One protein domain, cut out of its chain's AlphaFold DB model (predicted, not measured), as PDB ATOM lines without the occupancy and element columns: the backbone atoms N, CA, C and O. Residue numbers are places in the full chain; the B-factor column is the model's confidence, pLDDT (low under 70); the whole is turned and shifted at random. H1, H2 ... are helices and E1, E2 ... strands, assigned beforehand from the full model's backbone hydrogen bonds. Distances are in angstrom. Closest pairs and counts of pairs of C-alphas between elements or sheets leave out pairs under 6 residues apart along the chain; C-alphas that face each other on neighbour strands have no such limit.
ATOM      1  N   ILE A  11       6.768  47.250 -14.683       64.19
ATOM      2  CA  ILE A  11       7.063  46.735 -13.350       64.19
ATOM      3  C   ILE A  11       6.282  45.442 -13.261       64.19
ATOM      4  O   ILE A  11       5.060  45.483 -13.441       64.19
ATOM      5  N   ASP A  12       6.974  44.332 -13.028       65.62
ATOM      6  CA  ASP A  12       6.286  43.163 -12.513       65.62
ATOM      7  C   ASP A  12       6.258  43.241 -10.987       65.62
ATOM      8  O   ASP A  12       7.259  43.529 -10.333       65.62
ATOM      9  N   ALA A  13       5.061  43.078 -10.442       63.47
ATOM     10  CA  ALA A  13       4.787  43.038  -9.012       63.47
ATOM     11  C   ALA A  13       3.880  41.842  -8.665       63.47
ATOM     12  O   ALA A  13       3.290  41.813  -7.584       63.47
ATOM     13  N   ILE A  14       3.711  40.899  -9.601       56.81
ATOM     14  CA  ILE A  14       2.933  39.664  -9.468       56.81
ATOM     15  C   ILE A  14       3.905  38.466  -9.492       56.81
ATOM     16  O   ILE A  14       5.053  38.582  -9.892       56.81
ATOM     17  N   SER A  15       3.449  37.358  -8.918       57.97
ATOM     18  CA  SER A  15       4.175  36.206  -8.382       57.97
ATOM     19  C   SER A  15       5.176  35.469  -9.290       57.97
ATOM     20  O   SER A  15       4.933  35.250 -10.471       57.97
ATOM     21  N   PHE A  16       6.244  34.999  -8.627       73.38
ATOM     22  CA  PHE A  16       7.064  33.806  -8.893       73.38
ATOM     23  C   PHE A  16       7.224  33.394 -10.374       73.38
ATOM     24  O   PHE A  16       7.819  34.107 -11.178       73.38
ATOM     25  N   GLU A  17       6.758  32.197 -10.734       76.19
ATOM     26  CA  GLU A  17       7.063  31.538 -12.007       76.19
ATOM     27  C   GLU A  17       6.118  31.978 -13.143       76.19
ATOM     28  O   GLU A  17       6.363  31.682 -14.319       76.19
ATOM     29  N   GLU A  18       5.043  32.718 -12.837       85.69
ATOM     30  CA  GLU A  18       4.087  33.190 -13.843       85.69
ATOM     31  C   GLU A  18       4.702  34.189 -14.829       85.69
ATOM     32  O   GLU A  18       4.233  34.284 -15.973       85.69
ATOM     33  N   PHE A  19       5.786  34.876 -14.449       88.94
ATOM     34  CA  PHE A  19       6.502  35.772 -15.355       88.94
ATOM     35  C   PHE A  19       6.948  35.059 -16.636       88.94
ATOM     36  O   PHE A  19       6.835  35.612 -17.735       88.94
ATOM     37  N   GLY A  20       7.359  33.789 -16.532       90.25
ATOM     38  CA  GLY A  20       7.732  32.968 -17.683       90.25
ATOM     39  C   GLY A  20       6.589  32.809 -18.693       90.25
ATOM     40  O   GLY A  20       6.793  32.937 -19.909       90.25
ATOM     41  N   ALA A  21       5.362  32.608 -18.208       90.75
ATOM     42  CA  ALA A  21       4.172  32.537 -19.053       90.75
ATOM     43  C   ALA A  21       3.845  33.904 -19.674       90.75
ATOM     44  O   ALA A  21       3.580  33.985 -20.874       90.75
ATOM     45  N   ILE A  22       3.940  34.986 -18.896       91.00
ATOM     46  CA  ILE A  22       3.686  36.356 -19.369       91.00
ATOM     47  C   ILE A  22       4.607  36.703 -20.540       91.00
ATOM     48  O   ILE A  22       4.132  37.116 -21.603       91.00
ATOM     49  N   VAL A  23       5.921  36.510 -20.396       90.44
ATOM     50  CA  VAL A  23       6.867  36.846 -21.471       90.44
ATOM     51  C   VAL A  23       6.708  35.934 -22.687       90.44
ATOM     52  O   VAL A  23       6.897  36.386 -23.818       90.44
ATOM     53  N   SER A  24       6.294  34.682 -22.479       92.81
ATOM     54  CA  SER A  24       5.986  33.745 -23.563       92.81
ATOM     55  C   SER A  24       4.775  34.202 -24.377       92.81
ATOM     56  O   SER A  24       4.858  34.269 -25.606       92.81
ATOM     57  N   GLU A  25       3.688  34.599 -23.716       93.62
ATOM     58  CA  GLU A  25       2.484  35.140 -24.363       93.62
ATOM     59  C   GLU A  25       2.771  36.457 -25.094       93.62
ATOM     60  O   GLU A  25       2.347  36.661 -26.236       93.62
ATOM     61  N   ILE A  26       3.563  37.348 -24.485       91.44
ATOM     62  CA  ILE A  26       3.996  38.591 -25.135       91.44
ATOM     63  C   ILE A  26       4.782  38.279 -26.410       91.44
ATOM     64  O   ILE A  26       4.524  38.900 -27.444       91.44
ATOM     65  N   ASN A  27       5.711  37.320 -26.362       91.81
ATOM     66  CA  ASN A  27       6.542  36.938 -27.502       91.81
ATOM     67  C   ASN A  27       5.723  36.305 -28.642       91.81
ATOM     68  O   ASN A  27       5.991  36.567 -29.817       91.81
ATOM     69  N   GLN A  28       4.698  35.519 -28.304       94.62
ATOM     70  CA  GLN A  28       3.813  34.845 -29.262       94.62
ATOM     71  C   GLN A  28       2.685  35.739 -29.801       94.62
ATOM     72  O   GLN A  28       2.039  35.393 -30.792       94.62
ATOM     73  N   SER A  29       2.449  36.906 -29.192       94.12
ATOM     74  CA  SER A  29       1.381  37.820 -29.594       94.12
ATOM     75  C   SER A  29       1.464  38.198 -31.073       94.12
ATOM     76  O   SER A  29       2.523  38.578 -31.576       94.12
ATOM     77  N   SER A  30       0.328  38.207 -31.776       95.25
ATOM     78  CA  SER A  30       0.241  38.699 -33.159       95.25
ATOM     79  C   SER A  30       0.456  40.216 -33.265       95.25
ATOM     80  O   SER A  30       0.890  40.712 -34.310       95.25
ATOM     81  N   SER A  31       0.256  40.958 -32.171       92.94
ATOM     82  CA  SER A  31       0.434  42.409 -32.119       92.94
ATOM     83  C   SER A  31       1.905  42.809 -31.997       92.94
ATOM     84  O   SER A  31       2.573  42.529 -31.001       92.94
ATOM     85  N   SER A  32       2.406  43.561 -32.979       85.31
ATOM     86  CA  SER A  32       3.760  44.127 -32.936       85.31
ATOM     87  C   SER A  32       3.965  45.100 -31.771       85.31
ATOM     88  O   SER A  32       5.072  45.191 -31.246       85.31
ATOM     89  N   SER A  33       2.913  45.797 -31.329       82.69
ATOM     90  CA  SER A  33       2.992  46.723 -30.196       82.69
ATOM     91  C   SER A  33       3.087  46.010 -28.846       82.69
ATOM     92  O   SER A  33       3.660  46.585 -27.921       82.69
ATOM     93  N   ILE A  34       2.577  44.776 -28.751       84.56
ATOM     94  CA  ILE A  34       2.730  43.908 -27.575       84.56
ATOM     95  C   ILE A  34       4.131  43.302 -27.570       84.56
ATOM     96  O   ILE A  34       4.851  43.484 -26.595       84.56
ATOM     97  N   ARG A  35       4.588  42.711 -28.684       86.81
ATOM     98  CA  ARG A  35       5.969  42.195 -28.797       86.81
ATOM     99  C   ARG A  35       7.032  43.267 -28.523       86.81
ATOM    100  O   ARG A  35       8.102  42.960 -28.009       86.81
ATOM    101  N   ALA A  36       6.728  44.538 -28.807       82.25
ATOM    102  CA  ALA A  36       7.605  45.667 -28.497       82.25
ATOM    103  C   ALA A  36       7.947  45.808 -26.996       82.25
ATOM    104  O   ALA A  36       8.926  46.474 -26.663       82.25
ATOM    105  N   LEU A  37       7.177  45.188 -26.092       80.81
ATOM    106  CA  LEU A  37       7.449  45.170 -24.651       80.81
ATOM    107  C   LEU A  37       8.672  44.318 -24.270       80.81
ATOM    108  O   LEU A  37       9.181  44.485 -23.171       80.81
ATOM    109  N   LEU A  38       9.176  43.448 -25.152       84.94
ATOM    110  CA  LEU A  38      10.396  42.654 -24.910       84.94
ATOM    111  C   LEU A  38      11.659  43.275 -25.526       84.94
ATOM    112  O   LEU A  38      12.758  42.777 -25.331       84.94
ATOM    113  N   ILE A  39      11.514  44.355 -26.297       75.06
ATOM    114  CA  ILE A  39      12.616  44.983 -27.052       75.06
ATOM    115  C   ILE A  39      12.738  46.492 -26.796       75.06
ATOM    116  O   ILE A  39      13.572  47.162 -27.409       75.06
ATOM    117  N   GLY A  40      11.870  47.051 -25.946       64.75
ATOM    118  CA  GLY A  40      11.885  48.469 -25.591       64.75
ATOM    119  C   GLY A  40      13.188  48.858 -24.896       64.75
ATOM    120  O   GLY A  40      13.840  48.005 -24.309       64.75
ATOM    121  N   LYS A  41      13.570  50.140 -24.970       63.03
ATOM    122  CA  LYS A  41      14.743  50.662 -24.260       63.03
ATOM    123  C   LYS A  41      14.349  51.626 -23.150       63.03
ATOM    124  O   LYS A  41      13.472  52.464 -23.366       63.03
ATOM    125  N   LEU A  42      15.032  51.561 -22.005       56.97
ATOM    126  CA  LEU A  42      14.929  52.609 -20.995       56.97
ATOM    127  C   LEU A  42      15.692  53.857 -21.473       56.97
ATOM    128  O   LEU A  42      16.830  53.740 -21.941       56.97
ATOM    129  N   PRO A  43      15.105  55.059 -21.365       48.34
ATOM    130  CA  PRO A  43      15.767  56.302 -21.759       48.34
ATOM    131  C   PRO A  43      17.100  56.507 -21.023       48.34
ATOM    132  O   PRO A  43      17.194  56.251 -19.829       48.34
ATOM    133  N   GLY A  44      18.124  57.011 -21.722       54.22
ATOM    134  CA  GLY A  44      19.411  57.394 -21.113       54.22
ATOM    135  C   GLY A  44      20.462  56.281 -21.012       54.22
ATOM    136  O   GLY A  44      21.562  56.524 -20.525       54.22
ATOM    137  N   THR A  45      20.170  55.082 -21.513       52.97
ATOM    138  CA  THR A  45      21.098  53.947 -21.499       52.97
ATOM    139  C   THR A  45      21.788  53.805 -22.866       52.97
ATOM    140  O   THR A  45      21.164  53.570 -23.900       52.97
ATOM    141  N   GLY A  46      23.101  54.039 -22.905       49.12
ATOM    142  CA  GLY A  46      23.912  54.158 -24.123       49.12
ATOM    143  C   GLY A  46      24.157  52.854 -24.897       49.12
ATOM    144  O   GLY A  46      25.305  52.496 -25.126       49.12
ATOM    145  N   GLY A  47      23.102  52.168 -25.347       48.06
ATOM    146  CA  GLY A  47      23.194  51.161 -26.415       48.06
ATOM    147  C   GLY A  47      23.178  49.681 -26.012       48.06
ATOM    148  O   GLY A  47      23.304  48.847 -26.903       48.06
ATOM    149  N   GLY A  48      22.971  49.336 -24.738       52.66
ATOM    150  CA  GLY A  48      22.741  47.946 -24.306       52.66
ATOM    151  C   GLY A  48      21.289  47.467 -24.508       52.66
ATOM    152  O   GLY A  48      20.405  48.297 -24.754       52.66
ATOM    153  N   PRO A  49      21.009  46.150 -24.421       52.00
ATOM    154  CA  PRO A  49      19.648  45.640 -24.269       52.00
ATOM    155  C   PRO A  49      19.134  46.095 -22.906       52.00
ATOM    156  O   PRO A  49      19.570  45.615 -21.866       52.00
ATOM    157  N   THR A  50      18.270  47.095 -22.895       56.84
ATOM    158  CA  THR A  50      17.787  47.671 -21.641       56.84
ATOM    159  C   THR A  50      16.381  47.197 -21.406       56.84
ATOM    160  O   THR A  50      15.482  47.617 -22.124       56.84
ATOM    161  N   SER A  51      16.222  46.316 -20.425       60.59
ATOM    162  CA  SER A  51      14.922  45.831 -19.985       60.59
ATOM    163  C   SER A  51      13.985  46.992 -19.697       60.59
ATOM    164  O   SER A  51      14.329  47.865 -18.904       60.59
ATOM    165  N   VAL A  52      12.782  46.984 -20.269       68.00
ATOM    166  CA  VAL A  52      11.679  47.751 -19.673       68.00
ATOM    167  C   VAL A  52      11.185  47.088 -18.387       68.00
ATOM    168  O   VAL A  52      10.460  47.746 -17.659       68.00
ATOM    169  N   TRP A  53      11.571  45.834 -18.123       82.19
ATOM    170  CA  TRP A  53      11.140  45.015 -16.991       82.19
ATOM    171  C   TRP A  53      12.128  45.066 -15.833       82.19
ATOM    172  O   TRP A  53      13.337  44.955 -16.041       82.19
ATOM    173  N   THR A  54      11.598  45.167 -14.624       85.75
ATOM    174  CA  THR A  54      12.309  44.908 -13.372       85.75
ATOM    175  C   THR A  54      11.495  43.906 -12.570       85.75
ATOM    176  O   THR A  54      10.265  43.929 -12.647       85.75
ATOM    177  N   GLY A  55      12.197  43.067 -11.826       88.12
ATOM    178  CA  GLY A  55      11.629  42.018 -11.004       88.12
ATOM    179  C   GLY A  55      11.828  42.227  -9.509       88.12
ATOM    180  O   GLY A  55      12.412  43.228  -9.076       88.12
ATOM    181  N   THR A  56      11.363  41.256  -8.727       89.38
ATOM    182  CA  THR A  56      11.340  41.294  -7.252       89.38
ATOM    183  C   THR A  56      12.207  40.192  -6.634       89.38
ATOM    184  O   THR A  56      12.853  39.413  -7.339       89.38
ATOM    185  N   ASP A  57      12.238  40.121  -5.304       89.81
ATOM    186  CA  ASP A  57      13.007  39.129  -4.549       89.81
ATOM    187  C   ASP A  57      12.510  37.702  -4.784       89.81
ATOM    188  O   ASP A  57      13.316  36.777  -4.782       89.81
ATOM    189  N   GLY A  58      11.219  37.540  -5.092       87.94
ATOM    190  CA  GLY A  58      10.626  36.249  -5.444       87.94
ATOM    191  C   GLY A  58      11.091  35.668  -6.784       87.94
ATOM    192  O   GLY A  58      10.843  34.496  -7.043       87.94
ATOM    193  N   GLU A  59      11.760  36.458  -7.627       90.56
ATOM    194  CA  GLU A  59      12.287  36.011  -8.925       90.56
ATOM    195  C   GLU A  59      13.813  35.941  -8.939       90.56
ATOM    196  O   GLU A  59      14.396  35.122  -9.649       90.56
ATOM    197  N   ALA A  60      14.479  36.837  -8.205       92.31
ATOM    198  CA  ALA A  60      15.928  36.918  -8.188       92.31
ATOM    199  C   ALA A  60      16.534  35.557  -7.808       92.31
ATOM    200  O   ALA A  60      16.256  35.012  -6.747       92.31
ATOM    201  N   GLN A  61      17.402  35.034  -8.679       92.56
ATOM    202  CA  GLN A  61      18.018  33.703  -8.563       92.56
ATOM    203  C   GLN A  61      17.085  32.496  -8.756       92.56
ATOM    204  O   GLN A  61      17.556  31.361  -8.642       92.56
ATOM    205  N   ASP A  62      15.819  32.685  -9.129       91.12
ATOM    206  CA  ASP A  62      14.917  31.568  -9.395       91.12
ATOM    207  C   ASP A  62      15.345  30.786 -10.651       91.12
ATOM    208  O   ASP A  62      15.240  31.227 -11.806       91.12
ATOM    209  N   THR A  63      15.860  29.580 -10.419       91.69
ATOM    210  CA  THR A  63      16.318  28.699 -11.492       91.69
ATOM    211  C   THR A  63      15.184  28.133 -12.340       91.69
ATOM    212  O   THR A  63      15.464  27.741 -13.471       91.69
ATOM    213  N   VAL A  64      13.931  28.137 -11.871       91.50
ATOM    214  CA  VAL A  64      12.785  27.687 -12.674       91.50
ATOM    215  C   VAL A  64      12.542  28.655 -13.829       91.50
ATOM    216  O   VAL A  64      12.483  28.224 -14.980       91.50
ATOM    217  N   LEU A  65      12.551  29.964 -13.557       90.88
ATOM    218  CA  LEU A  65      12.461  31.003 -14.588       90.88
ATOM    219  C   LEU A  65      13.618  30.935 -15.596       90.88
ATOM    220  O   LEU A  65      13.406  30.942 -16.808       90.88
ATOM    221  N   SER A  66      14.863  30.868 -15.114       93.38
ATOM    222  CA  SER A  66      16.027  30.849 -16.019       93.38
ATOM    223  C   SER A  66      16.196  29.515 -16.765       93.38
ATOM    224  O   SER A  66      16.703  29.493 -17.887       93.38
ATOM    225  N   GLY A  67      15.762  28.406 -16.167       93.75
ATOM    226  CA  GLY A  67      15.913  27.056 -16.704       93.75
ATOM    227  C   GLY A  67      14.811  26.632 -17.672       93.75
ATOM    228  O   GLY A  67      15.004  25.659 -18.404       93.75
ATOM    229  N   ASP A  68      13.678  27.339 -17.711       94.06
ATOM    230  CA  ASP A  68      12.595  27.028 -18.640       94.06
ATOM    231  C   ASP A  68      13.051  27.221 -20.106       94.06
ATOM    232  O   ASP A  68      13.543  28.292 -20.482       94.06
ATOM    233  N   PRO A  69      12.888  26.207 -20.979       93.31
ATOM    234  CA  PRO A  69      13.434  26.244 -22.335       93.31
ATOM    235  C   PRO A  69      12.756  27.270 -23.253       93.31
ATOM    236  O   PRO A  69      13.321  27.606 -24.296       93.31
ATOM    237  N   THR A  70      11.561  27.754 -22.902       92.06
ATOM    238  CA  THR A  70      10.796  28.710 -23.717       92.06
ATOM    239  C   THR A  70      11.034  30.139 -23.248       92.06
ATOM    240  O   THR A  70      11.404  31.010 -24.038       92.06
ATOM    241  N   SER A  71      10.829  30.381 -21.959       92.06
ATOM    242  CA  SER A  71      10.871  31.697 -21.336       92.06
ATOM    243  C   SER A  71      12.277  32.109 -20.917       92.06
ATOM    244  O   SER A  71      12.610  33.278 -21.087       92.06
ATOM    245  N   GLY A  72      13.157  31.189 -20.511       93.88
ATOM    246  CA  GLY A  72      14.539  31.494 -20.120       93.88
ATOM    247  C   GLY A  72      15.319  32.321 -21.159       93.88
ATOM    248  O   GLY A  72      15.905  33.349 -20.803       93.88
ATOM    249  N   PRO A  73      15.312  31.960 -22.462       92.75
ATOM    250  CA  PRO A  73      15.925  32.782 -23.510       92.75
ATOM    251  C   PRO A  73      15.297  34.176 -23.647       92.75
ATOM    252  O   PRO A  73      16.007  35.147 -23.919       92.75
ATOM    253  N   ILE A  74      13.981  34.295 -23.438       91.44
ATOM    254  CA  ILE A  74      13.268  35.577 -23.484       91.44
ATOM    255  C   ILE A  74      13.682  36.439 -22.285       91.44
ATOM    256  O   ILE A  74      14.086  37.585 -22.477       91.44
ATOM    257  N   ILE A  75      13.677  35.872 -21.077       91.69
ATOM    258  CA  ILE A  75      14.090  36.523 -19.827       91.69
ATOM    259  C   ILE A  75      15.549  36.990 -19.920       91.69
ATOM    260  O   ILE A  75      15.858  38.137 -19.612       91.69
ATOM    261  N   SER A  76      16.443  36.156 -20.452       91.62
ATOM    262  CA  SER A  76      17.838  36.530 -20.722       91.62
ATOM    263  C   SER A  76      17.964  37.710 -21.689       91.62
ATOM    264  O   SER A  76      18.798  38.596 -21.490       91.62
ATOM    265  N   SER A  77      17.122  37.757 -22.729       88.31
ATOM    266  CA  SER A  77      17.143  38.844 -23.717       88.31
ATOM    267  C   SER A  77      16.746  40.193 -23.118       88.31
ATOM    268  O   SER A  77      17.307  41.223 -23.497       88.31
ATOM    269  N   ILE A  78      15.836  40.179 -22.141       87.62
ATOM    270  CA  ILE A  78      15.436  41.367 -21.387       87.62
ATOM    271  C   ILE A  78      16.286  41.560 -20.136       87.62
ATOM    272  O   ILE A  78      16.111  42.556 -19.463       87.62
ATOM    273  N   ARG A  79      17.214  40.664 -19.803       89.12
ATOM    274  CA  ARG A  79      18.007  40.651 -18.561       89.12
ATOM    275  C   ARG A  79      17.220  40.433 -17.272       89.12
ATOM    276  O   ARG A  79      17.769  39.788 -16.397       89.12
ATOM    277  N   LEU A  80      16.007  40.967 -17.137       89.38
ATOM    278  CA  LEU A  80      15.205  40.959 -15.906       89.38
ATOM    279  C   LEU A  80      16.048  41.292 -14.654       89.38
ATOM    280  O   LEU A  80      16.397  40.401 -13.884       89.38
ATOM    281  N   PRO A  81      16.450  42.561 -14.461       90.56
ATOM    282  CA  PRO A  81      17.053  42.978 -13.205       90.56
ATOM    283  C   PRO A  81      16.048  42.786 -12.064       90.56
ATOM    284  O   PRO A  81      14.992  43.416 -12.081       90.56
ATOM    285  N   SER A  82      16.378  41.954 -11.084       91.50
ATOM    286  CA  SER A  82      15.524  41.644  -9.934       91.50
ATOM    287  C   SER A  82      16.284  41.898  -8.640       91.50
ATOM    288  O   SER A  82      17.468  41.566  -8.526       91.50
ATOM    289  N   THR A  83      15.627  42.537  -7.678       92.56
ATOM    290  CA  THR A  83      16.233  42.903  -6.390       92.56
ATOM    291  C   THR A  83      15.993  41.831  -5.345       92.56
ATOM    292  O   THR A  83      14.869  41.369  -5.241       92.56
ATOM    293  N   ILE A  84      16.970  41.528  -4.498       93.31
ATOM    294  CA  ILE A  84      16.800  40.656  -3.327       93.31
ATOM    295  C   ILE A  84      17.512  41.252  -2.116       93.31
ATOM    296  O   ILE A  84      18.496  41.981  -2.260       93.31
ATOM    297  N   TYR A  85      17.004  40.982  -0.912       92.56
ATOM    298  CA  TYR A  85      17.702  41.347   0.321       92.56
ATOM    299  C   TYR A  85      19.122  40.761   0.326       92.56
ATOM    300  O   TYR A  85      19.313  39.601  -0.034       92.56
ATOM    301  N   GLY A  86      20.110  41.554   0.749       93.31
ATOM    302  CA  GLY A  86      21.509  41.144   0.786       93.31
ATOM    303  C   GLY A  86      22.224  41.531   2.073       93.31
ATOM    304  O   GLY A  86      21.773  42.366   2.858       93.31
ATOM    305  N   PHE A  87      23.387  40.925   2.281       94.19
ATOM    306  CA  PHE A  87      24.276  41.223   3.400       94.19
ATOM    307  C   PHE A  87      25.702  40.776   3.069       94.19
ATOM    308  O   PHE A  87      25.937  39.947   2.194       94.19
ATOM    309  N   LEU A  88      26.681  41.318   3.792       92.31
ATOM    310  CA  LEU A  88      28.061  40.859   3.673       92.31
ATOM    311  C   LEU A  88      28.255  39.588   4.497       92.31
ATOM    312  O   LEU A  88      27.972  39.576   5.700       92.31
ATOM    313  N   ILE A 168      21.965  46.266   2.652       94.81
ATOM    314  CA  ILE A 168      22.268  45.930   1.266       94.81
ATOM    315  C   ILE A 168      21.020  45.339   0.610       94.81
ATOM    316  O   ILE A 168      20.321  44.514   1.199       94.81
ATOM    317  N   TYR A 169      20.774  45.740  -0.633       94.75
ATOM    318  CA  TYR A 169      19.882  45.031  -1.549       94.75
ATOM    319  C   TYR A 169      20.667  44.652  -2.791       94.75
ATOM    320  O   TYR A 169      21.172  45.519  -3.504       94.75
ATOM    321  N   GLU A 170      20.797  43.358  -3.040       95.62
ATOM    322  CA  GLU A 170      21.443  42.858  -4.241       95.62
ATOM    323  C   GLU A 170      20.522  42.987  -5.444       95.62
ATOM    324  O   GLU A 170      19.297  42.971  -5.334       95.62
ATOM    325  N   ILE A 171      21.134  43.106  -6.613       94.31
ATOM    326  CA  ILE A 171      20.458  43.139  -7.897       94.31
ATOM    327  C   ILE A 171      21.058  42.009  -8.718       94.31
ATOM    328  O   ILE A 171      22.275  41.925  -8.894       94.31
ATOM    329  N   TRP A 172      20.199  41.147  -9.233       94.56
ATOM    330  CA  TRP A 172      20.560  40.013 -10.069       94.56
ATOM    331  C   TRP A 172      19.948  40.182 -11.449       94.56
ATOM    332  O   TRP A 172      18.953  40.879 -11.610       94.56
ATOM    333  N   LYS A 173      20.559  39.570 -12.459       93.12
ATOM    334  CA  LYS A 173      20.028  39.551 -13.824       93.12
ATOM    335  C   LYS A 173      20.235  38.190 -14.460       93.12
ATOM    336  O   LYS A 173      21.197  37.498 -14.139       93.12
ATOM    337  N   VAL A 174      19.407  37.848 -15.429       93.44
ATOM    338  CA  VAL A 174      19.591  36.681 -16.283       93.44
ATOM    339  C   VAL A 174      20.437  37.053 -17.497       93.44
ATOM    340  O   VAL A 174      20.179  38.026 -18.207       93.44
ATOM    341  N   ILE A 175      21.462  36.254 -17.768       92.62
ATOM    342  CA  ILE A 175      22.215  36.309 -19.020       92.62
ATOM    343  C   ILE A 175      22.331  34.916 -19.622       92.62
ATOM    344  O   ILE A 175      22.279  33.916 -18.917       92.62
ATOM    345  N   THR A 176      22.577  34.848 -20.926       93.69
ATOM    346  CA  THR A 176      23.021  33.626 -21.597       93.69
ATOM    347  C   THR A 176      24.492  33.810 -21.956       93.69
ATOM    348  O   THR A 176      24.796  34.582 -22.872       93.69
ATOM    349  N   PRO A 177      25.427  33.165 -21.233       88.25
ATOM    350  CA  PRO A 177      26.835  33.144 -21.616       88.25
ATOM    351  C   PRO A 177      27.009  32.552 -23.021       88.25
ATOM    352  O   PRO A 177      26.154  31.806 -23.499       88.25
ATOM    353  N   SER A 178      28.117  32.858 -23.699       87.31
ATOM    354  CA  SER A 178      28.373  32.325 -25.046       87.31
ATOM    355  C   SER A 178      28.335  30.791 -25.049       87.31
ATOM    356  O   SER A 178      29.105  30.154 -24.334       87.31
ATOM    357  N   GLY A 179      27.410  30.205 -25.819       77.56
ATOM    358  CA  GLY A 179      27.198  28.753 -25.882       77.56
ATOM    359  C   GLY A 179      26.581  28.125 -24.622       77.56
ATOM    360  O   GLY A 179      26.531  26.901 -24.532       77.56
ATOM    361  N   GLY A 180      26.143  28.936 -23.657       88.69
ATOM    362  CA  GLY A 180      25.534  28.491 -22.406       88.69
ATOM    363  C   GLY A 180      24.008  28.513 -22.424       88.69
ATOM    364  O   GLY A 180      23.370  28.842 -23.425       88.69
ATOM    365  N   VAL A 181      23.431  28.185 -21.272       93.44
ATOM    366  CA  VAL A 181      22.000  28.338 -20.977       93.44
ATOM    367  C   VAL A 181      21.763  29.641 -20.205       93.44
ATOM    368  O   VAL A 181      22.715  30.175 -19.622       93.44
ATOM    369  N   PRO A 182      20.541  30.202 -20.218       95.75
ATOM    370  CA  PRO A 182      20.203  31.331 -19.359       95.75
ATOM    371  C   PRO A 182      20.520  31.025 -17.889       95.75
ATOM    372  O   PRO A 182      20.276  29.924 -17.403       95.75
ATOM    373  N   THR A 183      21.107  31.990 -17.189       95.50
ATOM    374  CA  THR A 183      21.510  31.843 -15.789       95.50
ATOM    375  C   THR A 183      21.512  33.192 -15.084       95.50
ATOM    376  O   THR A 183      21.786  34.225 -15.707       95.50
ATOM    377  N   TRP A 184      21.218  33.180 -13.788       94.94
ATOM    378  CA  TRP A 184      21.295  34.355 -12.933       94.94
ATOM    379  C   TRP A 184      22.745  34.715 -12.615       94.94
ATOM    380  O   TRP A 184      23.552  33.871 -12.229       94.94
ATOM    381  N   VAL A 185      23.071  35.996 -12.744       95.00
ATOM    382  CA  VAL A 185      24.364  36.566 -12.376       95.00
ATOM    383  C   VAL A 185      24.166  37.841 -11.576       95.00
ATOM    384  O   VAL A 185      23.213  38.594 -11.790       95.00
ATOM    385  N   PHE A 186      25.104  38.093 -10.672       94.56
ATOM    386  CA  PHE A 186      25.136  39.316  -9.891       94.56
ATOM    387  C   PHE A 186      25.278  40.538 -10.806       94.56
ATOM    388  O   PHE A 186      26.133  40.574 -11.698       94.56
ATOM    389  N   ALA A 187      24.440  41.541 -10.578       93.69
ATOM    390  CA  ALA A 187      24.373  42.771 -11.356       93.69
ATOM    391  C   ALA A 187      24.717  44.020 -10.530       93.69
ATOM    392  O   ALA A 187      24.575  45.132 -11.034       93.69
ATOM    393  N   GLY A 188      25.178  43.850  -9.291       94.38
ATOM    394  CA  GLY A 188      25.492  44.931  -8.362       94.38
ATOM    395  C   GLY A 188      24.545  44.948  -7.172       94.38
ATOM    396  O   GLY A 188      23.753  44.032  -6.974       94.38
ATOM    397  N   TYR A 189      24.635  45.996  -6.365       95.38
ATOM    398  CA  TYR A 189      23.803  46.149  -5.178       95.38
ATOM    399  C   TYR A 189      23.579  47.619  -4.847       95.38
ATOM    400  O   TYR A 189      24.376  48.482  -5.221       95.38
ATOM    401  N   TRP A 190      22.494  47.903  -4.142       95.94
ATOM    402  CA  TRP A 190      22.305  49.164  -3.442       95.94
ATOM    403  C   TRP A 190      22.862  49.046  -2.024       95.94
ATOM    404  O   TRP A 190      22.599  48.065  -1.327       95.94
ATOM    405  N   ASP A 191      23.635  50.046  -1.614       95.12
ATOM    406  CA  ASP A 191      24.189  50.181  -0.271       95.12
ATOM    407  C   ASP A 191      23.494  51.326   0.466       95.12
ATOM    408  O   ASP A 191      23.561  52.486   0.047       95.12
ATOM    409  N   ALA A 192      22.864  51.001   1.593       93.75
ATOM    410  CA  ALA A 192      22.141  51.956   2.420       93.75
ATOM    411  C   ALA A 192      23.055  53.038   3.004       93.75
ATOM    412  O   ALA A 192      22.620  54.177   3.176       93.75
ATOM    413  N   SER A 193      24.322  52.712   3.286       92.00
ATOM    414  CA  SER A 193      25.241  53.647   3.943       92.00
ATOM    415  C   SER A 193      25.661  54.798   3.028       92.00
ATOM    416  O   SER A 193      25.707  55.953   3.454       92.00
ATOM    417  N   SER A 194      25.917  54.501   1.752       94.25
ATOM    418  CA  SER A 194      26.192  55.502   0.718       94.25
ATOM    419  C   SER A 194      24.934  56.001   0.003       94.25
ATOM    420  O   SER A 194      25.008  56.987  -0.732       94.25
ATOM    421  N   ASN A 195      23.793  55.338   0.215       94.38
ATOM    422  CA  ASN A 195      22.566  55.497  -0.562       94.38
ATOM    423  C   ASN A 195      22.846  55.464  -2.077       94.38
ATOM    424  O   ASN A 195      22.423  56.338  -2.839       94.38
ATOM    425  N   GLY A 196      23.631  54.475  -2.502       93.56
ATOM    426  CA  GLY A 196      24.198  54.418  -3.841       93.56
ATOM    427  C   GLY A 196      24.217  53.012  -4.419       93.56
ATOM    428  O   GLY A 196      24.221  52.016  -3.702       93.56
ATOM    429  N   LEU A 197      24.239  52.946  -5.750       92.69
ATOM    430  CA  LEU A 197      24.445  51.702  -6.485       92.69
ATOM    431  C   LEU A 197      25.944  51.413  -6.608       92.69
ATOM    432  O   LEU A 197      26.714  52.253  -7.078       92.69
ATOM    433  N   VAL A 198      26.347  50.204  -6.227       92.94
ATOM    434  CA  VAL A 198      27.733  49.734  -6.228       92.94
ATOM    435  C   VAL A 198      27.870  48.536  -7.163       92.94
ATOM    436  O   VAL A 198      27.003  47.664  -7.213       92.94
ATOM    437  N   ALA A 199      28.965  48.509  -7.936       88.81
ATOM    438  CA  ALA A 199      29.248  47.476  -8.942       88.81
ATOM    439  C   ALA A 199      28.076  47.226  -9.919       88.81
ATOM    440  O   ALA A 199      27.889  46.120 -10.418       88.81
TER     441      ALA A 199
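What this domain is: This is residues 11 to 88 and 168 to 199 of the 203 residues of an uncharacterized protein of Candidatus Bathyarchaeota archaeon (UniProt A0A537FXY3). A strongly twisted sheet of four antiparallel strands makes one end of the domain, and a small cluster of crossed helices makes the other, with H4 between the sheet and the hairpin of H1 and H2. Residues 28 to 33, at the turn of that hairpin, stick out, and a long stretch with no named element, residues 39 to 62, joins H2 to H3. The printed part has 110 residues, with four named helices followed by four named strands, H1 H2 H3 H4 E1 E2 E3 E4; the sheet's order is E1 E2 E3 E4, and the class is mixed. The whole is compact, with a radius of gyration of the C-alphas of 14.1 A, yet only just elongated in outline, with spans of 47 by 31 by 31 A.

Where its parts are: H1, residues 18 to 28, begins with C-alpha 18 at (4.087, 33.190, -13.843) and is 15.5 A long. H2 is residues 32 to 38, H3 residues 63 to 67, and H4 residues 71 to 78, 10.7 A long with C-alpha 78 at (15.436, 41.367, -21.387). E1 is residues 82 to 86. E2, residues 168 to 175, is 22.5 A long, and E3, residues 183 to 191, is 24.2 A. E4, residues 196 to 198, ends with C-alpha 198 at (27.733, 49.734, -6.228).

How they stand to each other: H4 is the hub, touching three helices. H1 touches it about perpendicular, at 77 degrees, the closest C-alphas being those of Gly 20 and Ser 71, 5.0 A apart. H2 and H4 only just touch, with 3 pairs of C-alphas within 8 A, the closest being those of Leu 38 and Ile 78 at 6.3 A. H3 and H4 touch only at the corner, closest at the C-alphas of Ser 66 and Gly 72, 4.4 A. H1 and H2 form a helical hairpin, opposite ways at a steep tilt of 40 degrees, closest at the C-alphas of Asn 27 and Arg 35, 5.4 A. H4 only grazes the sheet with its residues 72 to 78, and H3 only grazes it with residues 63 to 67; H1 and H2 are not on it. E1 and E2 are antiparallel, with N 84 and O 170 within hydrogen-bond range at 2.9 A. E2, E3 and E4 form a meander, each strand the antiparallel neighbour of the one before, with N 171 and O 188 at 2.8 A and N 191 and O 196 at 2.9 A. Every O i to N i+4 pair is within hydrogen-bond range in H1, H3 and H4; in H2 1 of 3 is, beside 2 of 4 O i to N i+3 pairs.

The domain as a whole: The two C-alphas farthest apart, those of Ser 30 and Ser 193, are 47.2 A apart. Residues 89 to 167 are not printed, and C-alphas 88 and 168 are 8.1 A apart across this cut. The link from H2 to H3, with 24 residues, is long. Mean pLDDT of the printed part is 85.3; residues 11 to 15 and 40 to 52 are under 70.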